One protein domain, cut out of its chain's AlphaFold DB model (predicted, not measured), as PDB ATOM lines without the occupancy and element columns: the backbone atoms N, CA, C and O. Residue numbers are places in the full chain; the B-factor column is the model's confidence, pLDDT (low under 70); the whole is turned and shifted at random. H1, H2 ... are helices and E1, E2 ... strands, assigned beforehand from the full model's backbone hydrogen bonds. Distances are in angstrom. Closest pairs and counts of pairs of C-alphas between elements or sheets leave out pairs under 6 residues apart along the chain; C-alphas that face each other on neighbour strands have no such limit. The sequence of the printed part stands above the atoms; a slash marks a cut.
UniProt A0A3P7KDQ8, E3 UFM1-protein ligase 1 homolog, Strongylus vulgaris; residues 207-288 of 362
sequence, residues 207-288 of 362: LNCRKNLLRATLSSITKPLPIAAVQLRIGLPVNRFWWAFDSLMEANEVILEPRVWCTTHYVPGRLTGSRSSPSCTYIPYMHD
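Overview. This is residues 207 to 288 of the 362 residues of the protein "E3 UFM1-protein ligase 1 homolog" of Strongylus vulgaris (UniProt A0A3P7KDQ8). Two helices, H1 and H3, cross near their middles, and the shorter H2 packs on H1; a small two-stranded hairpin, E1 and E2, lies by the last turns of H1 and the first turn of H2. The stretch with H4 makes one end of the longest axis. The printed part has 82 residues, in order H1 H2 H3 H4 E1 E2 H5, with one antiparallel sheet, E1 - E2. It is mostly helix and compact, with a radius of gyration of the C-alphas of 12.2 A and spans of 35 by 28 by 20 A.

Along the chain. Find C-alpha 207 at (-33.321, -22.200, -2.130); from there H1 runs 19.9 A to residue 220. H2 is residues 227 to 234, 10.6 A, and H3 residues 238 to 254, 25.0 A. H4 is residues 261 to 264, E1 269 to 272 and E2 281 to 284. H5, residues 285 to 288, ends at C-alpha 288, (-46.475, -34.959, 21.896).

Arrangement. Look at Lys 211 and Ala 244, the closest C-alphas of H1 and H3, 5.3 A apart: these helices touch at a steep tilt of 69 degrees, only just short of about perpendicular. H1 touches H2, closest at C-alphas 214 and 234, 6.1 A. H2 and H3 only just touch, only at the corner, with 3 pairs of C-alphas within 8 A, the closest 231 and 241, 6.7 A. In the hairpin E1 and E2, N 270 and O 283 are 2.9 A apart, within hydrogen-bond range. H1 and H2 have every O i to N i+4 pair within range, H3 11 of 13; H4 and H5 are too short for one.

Size, cuts and confidence. The C-alphas of Arg 259 and Pro 278 are the farthest apart, 35.6 A. The printed part has no cut and no long link. Confidence is under 70 at residues 252 to 265.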
ATOM      1  N   LEU A 207     -33.611 -21.880  -3.531       91.94
ATOM      2  CA  LEU A 207     -33.321 -22.200  -2.130       91.94
ATOM      3  C   LEU A 207     -34.476 -21.805  -1.204       91.94
ATOM      4  O   LEU A 207     -34.841 -22.578  -0.315       91.94
ATOM      5  N   ASN A 208     -35.100 -20.650  -1.435       90.38
ATOM      6  CA  ASN A 208     -36.265 -20.203  -0.679       90.38
ATOM      7  C   ASN A 208     -37.482 -21.111  -0.905       90.38
ATOM      8  O   ASN A 208     -38.156 -21.480   0.058       90.38
ATOM      9  N   CYS A 209     -37.730 -21.544  -2.141       91.00
ATOM     10  CA  CYS A 209     -38.767 -22.521  -2.465       91.00
ATOM     11  C   CYS A 209     -38.534 -23.851  -1.738       91.00
ATOM     12  O   CYS A 209     -39.449 -24.379  -1.104       91.00
ATOM     13  N   ARG A 210     -37.302 -24.373  -1.750       92.94
ATOM     14  CA  ARG A 210     -36.948 -25.609  -1.033       92.94
ATOM     15  C   ARG A 210     -37.049 -25.457   0.486       92.94
ATOM     16  O   ARG A 210     -37.530 -26.372   1.153       92.94
ATOM     17  N   LYS A 211     -36.688 -24.295   1.032       91.62
ATOM     18  CA  LYS A 211     -36.896 -23.946   2.447       91.62
ATOM     19  C   LYS A 211     -38.386 -23.914   2.811       91.62
ATOM     20  O   LYS A 211     -38.795 -24.488   3.817       91.62
ATOM     21  N   ASN A 212     -39.226 -23.321   1.965       90.44
ATOM     22  CA  ASN A 212     -40.678 -23.317   2.153       90.44
ATOM     23  C   ASN A 212     -41.285 -24.723   2.042       90.44
ATOM     24  O   ASN A 212     -42.188 -25.063   2.809       90.44
ATOM     25  N   LEU A 213     -40.764 -25.559   1.143       93.81
ATOM     26  CA  LEU A 213     -41.144 -26.965   1.040       93.81
ATOM     27  C   LEU A 213     -40.757 -27.746   2.302       93.81
ATOM     28  O   LEU A 213     -41.552 -28.561   2.773       93.81
ATOM     29  N   LEU A 214     -39.576 -27.483   2.873       94.12
ATOM     30  CA  LEU A 214     -39.151 -28.059   4.150       94.12
ATOM     31  C   LEU A 214     -40.142 -27.704   5.255       94.12
ATOM     32  O   LEU A 214     -40.671 -28.605   5.899       94.12
ATOM     33  N   ARG A 215     -40.469 -26.419   5.405       90.75
ATOM     34  CA  ARG A 215     -41.483 -25.950   6.355       90.75
ATOM     35  C   ARG A 215     -42.816 -26.677   6.183       90.75
ATOM     36  O   ARG A 215     -43.317 -27.266   7.133       90.75
ATOM     37  N   ALA A 216     -43.369 -26.674   4.970       90.12
ATOM     38  CA  ALA A 216     -44.646 -27.325   4.681       90.12
ATOM     39  C   ALA A 216     -44.605 -28.832   4.991       90.12
ATOM     40  O   ALA A 216     -45.542 -29.382   5.569       90.12
ATOM     41  N   THR A 217     -43.490 -29.487   4.661       93.25
ATOM     42  CA  THR A 217     -43.278 -30.906   4.957       93.25
ATOM     43  C   THR A 217     -43.268 -31.142   6.463       93.25
ATOM     44  O   THR A 217     -44.026 -31.987   6.929       93.25
ATOM     45  N   LEU A 218     -42.494 -30.372   7.235       91.62
ATOM     46  CA  LEU A 218     -42.429 -30.500   8.695       91.62
ATOM     47  C   LEU A 218     -43.796 -30.272   9.354       91.62
ATOM     48  O   LEU A 218     -44.188 -31.057  10.213       91.62
ATOM     49  N   SER A 219     -44.564 -29.279   8.892       88.81
ATOM     50  CA  SER A 219     -45.931 -29.027   9.371       88.81
ATOM     51  C   SER A 219     -46.914 -30.164   9.068       88.81
ATOM     52  O   SER A 219     -47.889 -30.333   9.795       88.81
ATOM     53  N   SER A 220     -46.676 -30.950   8.016       90.38
ATOM     54  CA  SER A 220     -47.548 -32.070   7.630       90.38
ATOM     55  C   SER A 220     -47.257 -33.380   8.374       90.38
ATOM     56  O   SER A 220     -48.056 -34.318   8.322       90.38
ATOM     57  N   ILE A 221     -46.114 -33.481   9.058       91.56
ATOM     58  CA  ILE A 221     -45.706 -34.705   9.749       91.56
ATOM     59  C   ILE A 221     -46.502 -34.844  11.052       91.56
ATOM     60  O   ILE A 221     -46.484 -33.972  11.913       91.56
ATOM     61  N   THR A 222     -47.180 -35.981  11.224       90.06
ATOM     62  CA  THR A 222     -47.995 -36.286  12.419       90.06
ATOM     63  C   THR A 222     -47.425 -37.410  13.282       90.06
ATOM     64  O   THR A 222     -47.900 -37.643  14.392       90.06
ATOM     65  N   LYS A 223     -46.389 -38.102  12.799       89.69
ATOM     66  CA  LYS A 223     -45.708 -39.202  13.491       89.69
ATOM     67  C   LYS A 223     -44.194 -38.980  13.470       89.69
ATOM     68  O   LYS A 223     -43.719 -38.334  12.539       89.69
ATOM     69  N   PRO A 224     -43.435 -39.513  14.442       91.12
ATOM     70  CA  PRO A 224     -41.982 -39.424  14.432       91.12
ATOM     71  C   PRO A 224     -41.413 -39.957  13.115       91.12
ATOM     72  O   PRO A 224     -41.760 -41.063  12.698       91.12
ATOM     73  N   LEU A 225     -40.570 -39.162  12.457       92.31
ATOM     74  CA  LEU A 225     -40.010 -39.489  11.147       92.31
ATOM     75  C   LEU A 225     -38.492 -39.249  11.135       92.31
ATOM     76  O   LEU A 225     -38.052 -38.185  11.579       92.31
ATOM     77  N   PRO A 226     -37.674 -40.192  10.625       92.94
ATOM     78  CA  PRO A 226     -36.239 -39.977  10.477       92.94
ATOM     79  C   PRO A 226     -35.942 -38.766   9.593       92.94
ATOM     80  O   PRO A 226     -36.527 -38.617   8.516       92.94
ATOM     81  N   ILE A 227     -34.996 -37.921  10.009       93.06
ATOM     82  CA  ILE A 227     -34.655 -36.701   9.265       93.06
ATOM     83  C   ILE A 227     -34.104 -37.021   7.872       93.06
ATOM     84  O   ILE A 227     -34.356 -36.278   6.929       93.06
ATOM     85  N   ALA A 228     -33.452 -38.177   7.711       91.19
ATOM     86  CA  ALA A 228     -32.980 -38.672   6.422       91.19
ATOM     87  C   ALA A 228     -34.120 -38.814   5.394       91.19
ATOM     88  O   ALA A 228     -33.947 -38.472   4.225       91.19
ATOM     89  N   ALA A 229     -35.310 -39.249   5.830       92.19
ATOM     90  CA  ALA A 229     -36.479 -39.356   4.958       92.19
ATOM     91  C   ALA A 229     -37.022 -37.975   4.558       92.19
ATOM     92  O   ALA A 229     -37.457 -37.780   3.423       92.19
ATOM     93  N   VAL A 230     -36.966 -37.001   5.474       93.19
ATOM     94  CA  VAL A 230     -37.332 -35.607   5.181       93.19
ATOM     95  C   VAL A 230     -36.349 -35.016   4.175       93.19
ATOM     96  O   VAL A 230     -36.771 -34.492   3.150       93.19
ATOM     97  N   GLN A 231     -35.046 -35.156   4.422       92.50
ATOM     98  CA  GLN A 231     -33.991 -34.621   3.568       92.50
ATOM     99  C   GLN A 231     -34.099 -35.132   2.125       92.50
ATOM    100  O   GLN A 231     -34.042 -34.330   1.191       92.50
ATOM    101  N   LEU A 232     -34.336 -36.438   1.947       91.94
ATOM    102  CA  LEU A 232     -34.548 -37.045   0.630       91.94
ATOM    103  C   LEU A 232     -35.708 -36.377  -0.126       91.94
ATOM    104  O   LEU A 232     -35.598 -36.109  -1.317       91.94
ATOM    105  N   ARG A 233     -36.809 -36.071   0.571       92.12
ATOM    106  CA  ARG A 233     -38.001 -35.458  -0.029       92.12
ATOM    107  C   ARG A 233     -37.801 -33.989  -0.395       92.12
ATOM    108  O   ARG A 233     -38.398 -33.518  -1.359       92.12
ATOM    109  N   ILE A 234     -36.983 -33.265   0.366       93.44
ATOM    110  CA  ILE A 234     -36.671 -31.865   0.061       93.44
ATOM    111  C   ILE A 234     -35.728 -31.765  -1.138       93.44
ATOM    112  O   ILE A 234     -35.894 -30.855  -1.950       93.44
ATOM    113  N   GLY A 235     -34.795 -32.710  -1.292       90.25
ATOM    114  CA  GLY A 235     -33.860 -32.735  -2.419       90.25
ATOM    115  C   GLY A 235     -32.759 -31.677  -2.317       90.25
ATOM    116  O   GLY A 235     -32.292 -31.175  -3.335       90.25
ATOM    117  N   LEU A 236     -32.372 -31.304  -1.092       90.88
ATOM    118  CA  LEU A 236     -31.225 -30.432  -0.824       90.88
ATOM    119  C   LEU A 236     -30.015 -31.251  -0.344       90.88
ATOM    120  O   LEU A 236     -30.194 -32.250   0.367       90.88
ATOM    121  N   PRO A 237     -28.779 -30.817  -0.660       90.38
ATOM    122  CA  PRO A 237     -27.584 -31.396  -0.054       90.38
ATOM    123  C   PRO A 237     -27.574 -31.149   1.461       90.38
ATOM    124  O   PRO A 237     -28.200 -30.207   1.950       90.38
ATOM    125  N   VAL A 238     -26.834 -31.979   2.204       89.44
ATOM    126  CA  VAL A 238     -26.823 -31.994   3.683       89.44
ATOM    127  C   VAL A 238     -26.611 -30.595   4.272       89.44
ATOM    128  O   VAL A 238     -27.390 -30.160   5.115       89.44
ATOM    129  N   ASN A 239     -25.609 -29.859   3.787       89.75
ATOM    130  CA  ASN A 239     -25.272 -28.534   4.317       89.75
ATOM    131  C   ASN A 239     -26.406 -27.518   4.106       89.75
ATOM    132  O   ASN A 239     -26.769 -26.791   5.028       89.75
ATOM    133  N   ARG A 240     -27.029 -27.510   2.918       91.06
ATOM    134  CA  ARG A 240     -28.155 -26.610   2.611       91.06
ATOM    135  C   ARG A 240     -29.439 -27.002   3.314       91.06
ATOM    136  O   ARG A 240     -30.230 -26.127   3.652       91.06
ATOM    137  N   PHE A 241     -29.646 -28.294   3.544       93.44
ATOM    138  CA  PHE A 241     -30.760 -28.763   4.351       93.44
ATOM    139  C   PHE A 241     -30.666 -28.211   5.776       93.44
ATOM    140  O   PHE A 241     -31.641 -27.651   6.270       93.44
ATOM    141  N   TRP A 242     -29.494 -28.315   6.412       92.38
ATOM    142  CA  TRP A 242     -29.301 -27.795   7.766       92.38
ATOM    143  C   TRP A 242     -29.360 -26.274   7.822       92.38
ATOM    144  O   TRP A 242     -30.043 -25.758   8.694       92.38
ATOM    145  N   TRP A 243     -28.788 -25.563   6.845       92.06
ATOM    146  CA  TRP A 243     -28.987 -24.115   6.718       92.06
ATOM    147  C   TRP A 243     -30.476 -23.740   6.644       92.06
ATOM    148  O   TRP A 243     -30.927 -22.843   7.351       92.06
ATOM    149  N   ALA A 244     -31.262 -24.443   5.821       92.06
ATOM    150  CA  ALA A 244     -32.692 -24.182   5.697       92.06
ATOM    151  C   ALA A 244     -33.438 -24.498   7.002       92.06
ATOM    152  O   ALA A 244     -34.330 -23.749   7.392       92.06
ATOM    153  N   PHE A 245     -33.071 -25.586   7.682       92.25
ATOM    154  CA  PHE A 245     -33.646 -25.964   8.970       92.25
ATOM    155  C   PHE A 245     -33.331 -24.931  10.058       92.25
ATOM    156  O   PHE A 245     -34.241 -24.490  10.755       92.25
ATOM    157  N   ASP A 246     -32.072 -24.515  10.169       91.38
ATOM    158  CA  ASP A 246     -31.614 -23.541  11.160       91.38
ATOM    159  C   ASP A 246     -32.213 -22.160  10.891       91.38
ATOM    160  O   ASP A 246     -32.759 -21.554  11.804       91.38
ATOM    161  N   SER A 247     -32.281 -21.732   9.627       89.25
ATOM    162  CA  SER A 247     -32.977 -20.500   9.240       89.25
ATOM    163  C   SER A 247     -34.462 -20.510   9.639       89.25
ATOM    164  O   SER A 247     -34.995 -19.482  10.053       89.25
ATOM    165  N   LEU A 248     -35.150 -21.655   9.535       88.56
ATOM    166  CA  LEU A 248     -36.539 -21.786   9.992       88.56
ATOM    167  C   LEU A 248     -36.647 -21.826  11.525       88.56
ATOM    168  O   LEU A 248     -37.640 -21.353  12.073       88.56
ATOM    169  N   MET A 249     -35.654 -22.386  12.217       85.69
ATOM    170  CA  MET A 249     -35.594 -22.393  13.680       85.69
ATOM    171  C   MET A 249     -35.349 -20.992  14.244       85.69
ATOM    172  O   MET A 249     -36.079 -20.583  15.138       85.69
ATOM    173  N   GLU A 250     -34.404 -20.236  13.689       83.12
ATOM    174  CA  GLU A 250     -34.166 -18.831  14.046       83.12
ATOM    175  C   GLU A 250     -35.418 -17.982  13.790       83.12
ATOM    176  O   GLU A 250     -35.833 -17.188  14.633       83.12
ATOM    177  N   ALA A 251     -36.099 -18.208  12.662       78.56
ATOM    178  CA  ALA A 251     -37.346 -17.515  12.354       78.56
ATOM    179  C   ALA A 251     -38.485 -17.839  13.343       78.56
ATOM    180  O   ALA A 251     -39.392 -17.022  13.494       78.56
ATOM    181  N   ASN A 252     -38.459 -18.989  14.032       68.69
ATOM    182  CA  ASN A 252     -39.424 -19.281  15.100       68.69
ATOM    183  C   ASN A 252     -39.234 -18.382  16.322       68.69
ATOM    184  O   ASN A 252     -40.223 -18.020  16.953       68.69
ATOM    185  N   GLU A 253     -37.991 -18.047  16.674       57.91
ATOM    186  CA  GLU A 253     -37.685 -17.267  17.881       57.91
ATOM    187  C   GLU A 253     -38.197 -15.824  17.771       57.91
ATOM    188  O   GLU A 253     -38.592 -15.220  18.765       57.91
ATOM    189  N   VAL A 254     -38.271 -15.289  16.549       58.09
ATOM    190  CA  VAL A 254     -38.678 -13.901  16.285       58.09
ATOM    191  C   VAL A 254     -40.197 -13.687  16.396       58.09
ATOM    192  O   VAL A 254     -40.628 -12.579  16.698       58.09
ATOM    193  N   ILE A 255     -41.031 -14.718  16.200       56.84
ATOM    194  CA  ILE A 255     -42.510 -14.588  16.209       56.84
ATOM    195  C   ILE A 255     -43.127 -14.999  17.558       56.84
ATOM    196  O   ILE A 255     -44.292 -15.388  17.641       56.84
ATOM    197  N   LEU A 256     -42.366 -14.919  18.650       49.03
ATOM    198  CA  LEU A 256     -42.862 -15.199  20.000       49.03
ATOM    199  C   LEU A 256     -43.776 -14.071  20.525       49.03
ATOM    200  O   LEU A 256     -43.478 -13.429  21.527       49.03
ATOM    201  N   GLU A 257     -44.934 -13.872  19.890       48.28
ATOM    202  CA  GLU A 257     -46.108 -13.285  20.544       48.28
ATOM    203  C   GLU A 257     -47.096 -14.399  20.959       48.28
ATOM    204  O   GLU A 257     -47.376 -15.321  20.185       48.28
ATOM    205  N   PRO A 258     -47.659 -14.381  22.183       47.06
ATOM    206  CA  PRO A 258     -47.968 -15.618  22.912       47.06
ATOM    207  C   PRO A 258     -49.333 -16.264  22.621       47.06
ATOM    208  O   PRO A 258     -49.872 -16.929  23.504       47.06
ATOM    209  N   ARG A 259     -49.968 -16.061  21.456       43.78
ATOM    210  CA  ARG A 259     -51.415 -16.365  21.339       43.78
ATOM    211  C   ARG A 259     -51.875 -17.469  20.393       43.78
ATOM    212  O   ARG A 259     -52.995 -17.926  20.591       43.78
ATOM    213  N   VAL A 260     -51.063 -18.003  19.475       44.81
ATOM    214  CA  VAL A 260     -51.458 -19.201  18.693       44.81
ATOM    215  C   VAL A 260     -50.236 -20.050  18.310       44.81
ATOM    216  O   VAL A 260     -49.561 -19.788  17.318       44.81
ATOM    217  N   TRP A 261     -49.935 -21.096  19.085       47.66
ATOM    218  CA  TRP A 261     -48.746 -21.948  18.885       47.66
ATOM    219  C   TRP A 261     -48.794 -22.774  17.581       47.66
ATOM    220  O   TRP A 261     -47.760 -23.069  16.988       47.66
ATOM    221  N   CYS A 262     -49.984 -23.125  17.085       45.28
ATOM    222  CA  CYS A 262     -50.153 -24.062  15.966       45.28
ATOM    223  C   CYS A 262     -50.113 -23.439  14.555       45.28
ATOM    224  O   CYS A 262     -49.999 -24.188  13.589       45.28
ATOM    225  N   THR A 263     -50.150 -22.109  14.417       45.53
ATOM    226  CA  THR A 263     -50.094 -21.409  13.111       45.53
ATOM    227  C   THR A 263     -48.835 -20.566  12.907       45.53
ATOM    228  O   THR A 263     -48.643 -20.026  11.822       45.53
ATOM    229  N   THR A 264     -47.980 -20.458  13.928       52.41
ATOM    230  CA  THR A 264     -46.949 -19.405  14.000       52.41
ATOM    231  C   THR A 264     -45.515 -19.949  13.980       52.41
ATOM    232  O   THR A 264     -44.580 -19.210  13.695       52.41
ATOM    233  N   HIS A 265     -45.325 -21.255  14.205       62.81
ATOM    234  CA  HIS A 265     -44.003 -21.886  14.183       62.81
ATOM    235  C   HIS A 265     -43.695 -22.475  12.800       62.81
ATOM    236  O   HIS A 265     -44.341 -23.421  12.348       62.81
ATOM    237  N   TYR A 266     -42.660 -21.945  12.156       73.06
ATOM    238  CA  TYR A 266     -41.994 -22.497  10.978       73.06
ATOM    239  C   TYR A 266     -41.465 -23.927  11.187       73.06
ATOM    240  O   TYR A 266     -41.425 -24.700  10.230       73.06
ATOM    241  N   VAL A 267     -41.110 -24.318  12.419       83.12
ATOM    242  CA  VAL A 267     -40.754 -25.710  12.770       83.12
ATOM    243  C   VAL A 267     -41.603 -26.194  13.954       83.12
ATOM    244  O   VAL A 267     -41.225 -26.001  15.107       83.12
ATOM    245  N   PRO A 268     -42.751 -26.847  13.707       83.38
ATOM    246  CA  PRO A 268     -43.692 -27.234  14.758       83.38
ATOM    247  C   PRO A 268     -43.331 -28.591  15.388       83.38
ATOM    248  O   PRO A 268     -44.106 -29.547  15.334       83.38
ATOM    249  N   GLY A 269     -42.137 -28.714  15.970       86.25
ATOM    250  CA  GLY A 269     -41.675 -29.964  16.582       86.25
ATOM    251  C   GLY A 269     -40.254 -29.885  17.130       86.25
ATOM    252  O   GLY A 269     -39.648 -28.819  17.150       86.25
ATOM    253  N   ARG A 270     -39.712 -31.028  17.563       87.88
ATOM    254  CA  ARG A 270     -38.333 -31.143  18.067       87.88
ATOM    255  C   ARG A 270     -37.562 -32.245  17.358       87.88
ATOM    256  O   ARG A 270     -38.144 -33.205  16.857       87.88
ATOM    257  N   LEU A 271     -36.240 -32.141  17.386       90.19
ATOM    258  CA  LEU A 271     -35.351 -33.225  16.981       90.19
ATOM    259  C   LEU A 271     -34.986 -34.095  18.183       90.19
ATOM    260  O   LEU A 271     -34.862 -33.619  19.310       90.19
ATOM    261  N   THR A 272     -34.793 -35.383  17.926       87.44
ATOM    262  CA  THR A 272     -34.259 -36.345  18.892       87.44
ATOM    263  C   THR A 272     -33.074 -37.083  18.285       87.44
ATOM    264  O   THR A 272     -33.119 -37.488  17.125       87.44
ATOM    265  N   GLY A 273     -32.008 -37.238  19.072       83.50
ATOM    266  CA  GLY A 273     -30.720 -37.746  18.597       83.50
ATOM    267  C   GLY A 273     -29.820 -36.655  18.001       83.50
ATOM    268  O   GLY A 273     -30.258 -35.538  17.736       83.50
ATOM    269  N   SER A 274     -28.540 -36.984  17.813       86.56
ATOM    270  CA  SER A 274     -27.572 -36.081  17.173       86.56
ATOM    271  C   SER A 274     -27.920 -35.861  15.700       86.56
ATOM    272  O   SER A 274     -28.290 -36.818  15.026       86.56
ATOM    273  N   ARG A 275     -27.711 -34.646  15.173       87.19
ATOM    274  CA  ARG A 275     -27.889 -34.315  13.742       87.19
ATOM    275  C   ARG A 275     -27.001 -35.147  12.811       87.19
ATOM    276  O   ARG A 275     -27.371 -35.393  11.671       87.19
ATOM    277  N   SER A 276     -25.845 -35.589  13.307       82.81
ATOM    278  CA  SER A 276     -24.924 -36.478  12.588       82.81
ATOM    279  C   SER A 276     -25.330 -37.951  12.642       82.81
ATOM    280  O   SER A 276     -24.769 -38.770  11.918       82.81
ATOM    281  N   SER A 277     -26.279 -38.312  13.511       85.69
ATOM    282  CA  SER A 277     -26.703 -39.697  13.674       85.69
ATOM    283  C   SER A 277     -27.748 -40.074  12.623       85.69
ATOM    284  O   SER A 277     -28.726 -39.339  12.457       85.69
ATOM    285  N   PRO A 278     -27.656 -41.263  11.999       78.69
ATOM    286  CA  PRO A 278     -28.725 -41.776  11.140       78.69
ATOM    287  C   PRO A 278     -30.036 -42.013  11.910       78.69
ATOM    288  O   PRO A 278     -31.101 -42.096  11.306       78.69
ATOM    289  N   SER A 279     -29.976 -42.092  13.245       83.38
ATOM    290  CA  SER A 279     -31.150 -42.197  14.118       83.38
ATOM    291  C   SER A 279     -31.810 -40.854  14.456       83.38
ATOM    292  O   SER A 279     -32.768 -40.831  15.232       83.38
ATOM    293  N   CYS A 280     -31.325 -39.736  13.899       91.19
ATOM    294  CA  CYS A 280     -31.936 -38.429  14.116       91.19
ATOM    295  C   CYS A 280     -33.389 -38.430  13.629       91.19
ATOM    296  O   CYS A 280     -33.671 -38.655  12.450       91.19
ATOM    297  N   THR A 281     -34.316 -38.186  14.551       92.06
ATOM    298  CA  THR A 281     -35.754 -38.289  14.301       92.06
ATOM    299  C   THR A 281     -36.434 -36.973  14.634       92.06
ATOM    300  O   THR A 281     -36.257 -36.429  15.729       92.06
ATOM    301  N   TYR A 282     -37.236 -36.476  13.697       93.06
ATOM    302  CA  TYR A 282     -38.130 -35.350  13.917       93.06
ATOM    303  C   TYR A 282     -39.407 -35.834  14.603       93.06
ATOM    304  O   TYR A 282     -40.100 -36.713  14.086       93.06
ATOM    305  N   ILE A 283     -39.713 -35.263  15.766       90.38
ATOM    306  CA  ILE A 283     -40.948 -35.506  16.507       90.38
ATOM    307  C   ILE A 283     -41.830 -34.260  16.377       90.38
ATOM    308  O   ILE A 283     -41.479 -33.211  16.931       90.38
ATOM    309  N   PRO A 284     -42.967 -34.346  15.667       91.94
ATOM    310  CA  PRO A 284     -43.866 -33.209  15.517       91.94
ATOM    311  C   PRO A 284     -44.571 -32.890  16.838       91.94
ATOM    312  O   PRO A 284     -44.891 -33.784  17.621       91.94
ATOM    313  N   TYR A 285     -44.895 -31.620  17.063       87.31
ATOM    314  CA  TYR A 285     -45.601 -31.161  18.262       87.31
ATOM    315  C   TYR A 285     -46.946 -31.880  18.463       87.31
ATOM    316  O   TYR A 285     -47.285 -32.274  19.577       87.31
ATOM    317  N   MET A 286     -47.683 -32.127  17.371       87.31
ATOM    318  CA  MET A 286     -48.950 -32.869  17.403       87.31
ATOM    319  C   MET A 286     -48.789 -34.261  18.030       87.31
ATOM    320  O   MET A 286     -49.655 -34.705  18.780       87.31
ATOM    321  N   HIS A 287     -47.666 -34.939  17.774       89.12
ATOM    322  CA  HIS A 287     -47.397 -36.239  18.379       89.12
ATOM    323  C   HIS A 287     -47.294 -36.132  19.906       89.12
ATOM    324  O   HIS A 287     -47.916 -36.923  20.607       89.12
ATOM    325  N   ASP A 288     -46.583 -35.136  20.440       85.56
ATOM    326  CA  ASP A 288     -46.475 -34.959  21.896       85.56
ATOM    327  C   ASP A 288     -47.815 -34.632  22.553       85.56
ATOM    328  O   ASP A 288     -48.088 -35.088  23.665       85.56
TER     329      ASP A 288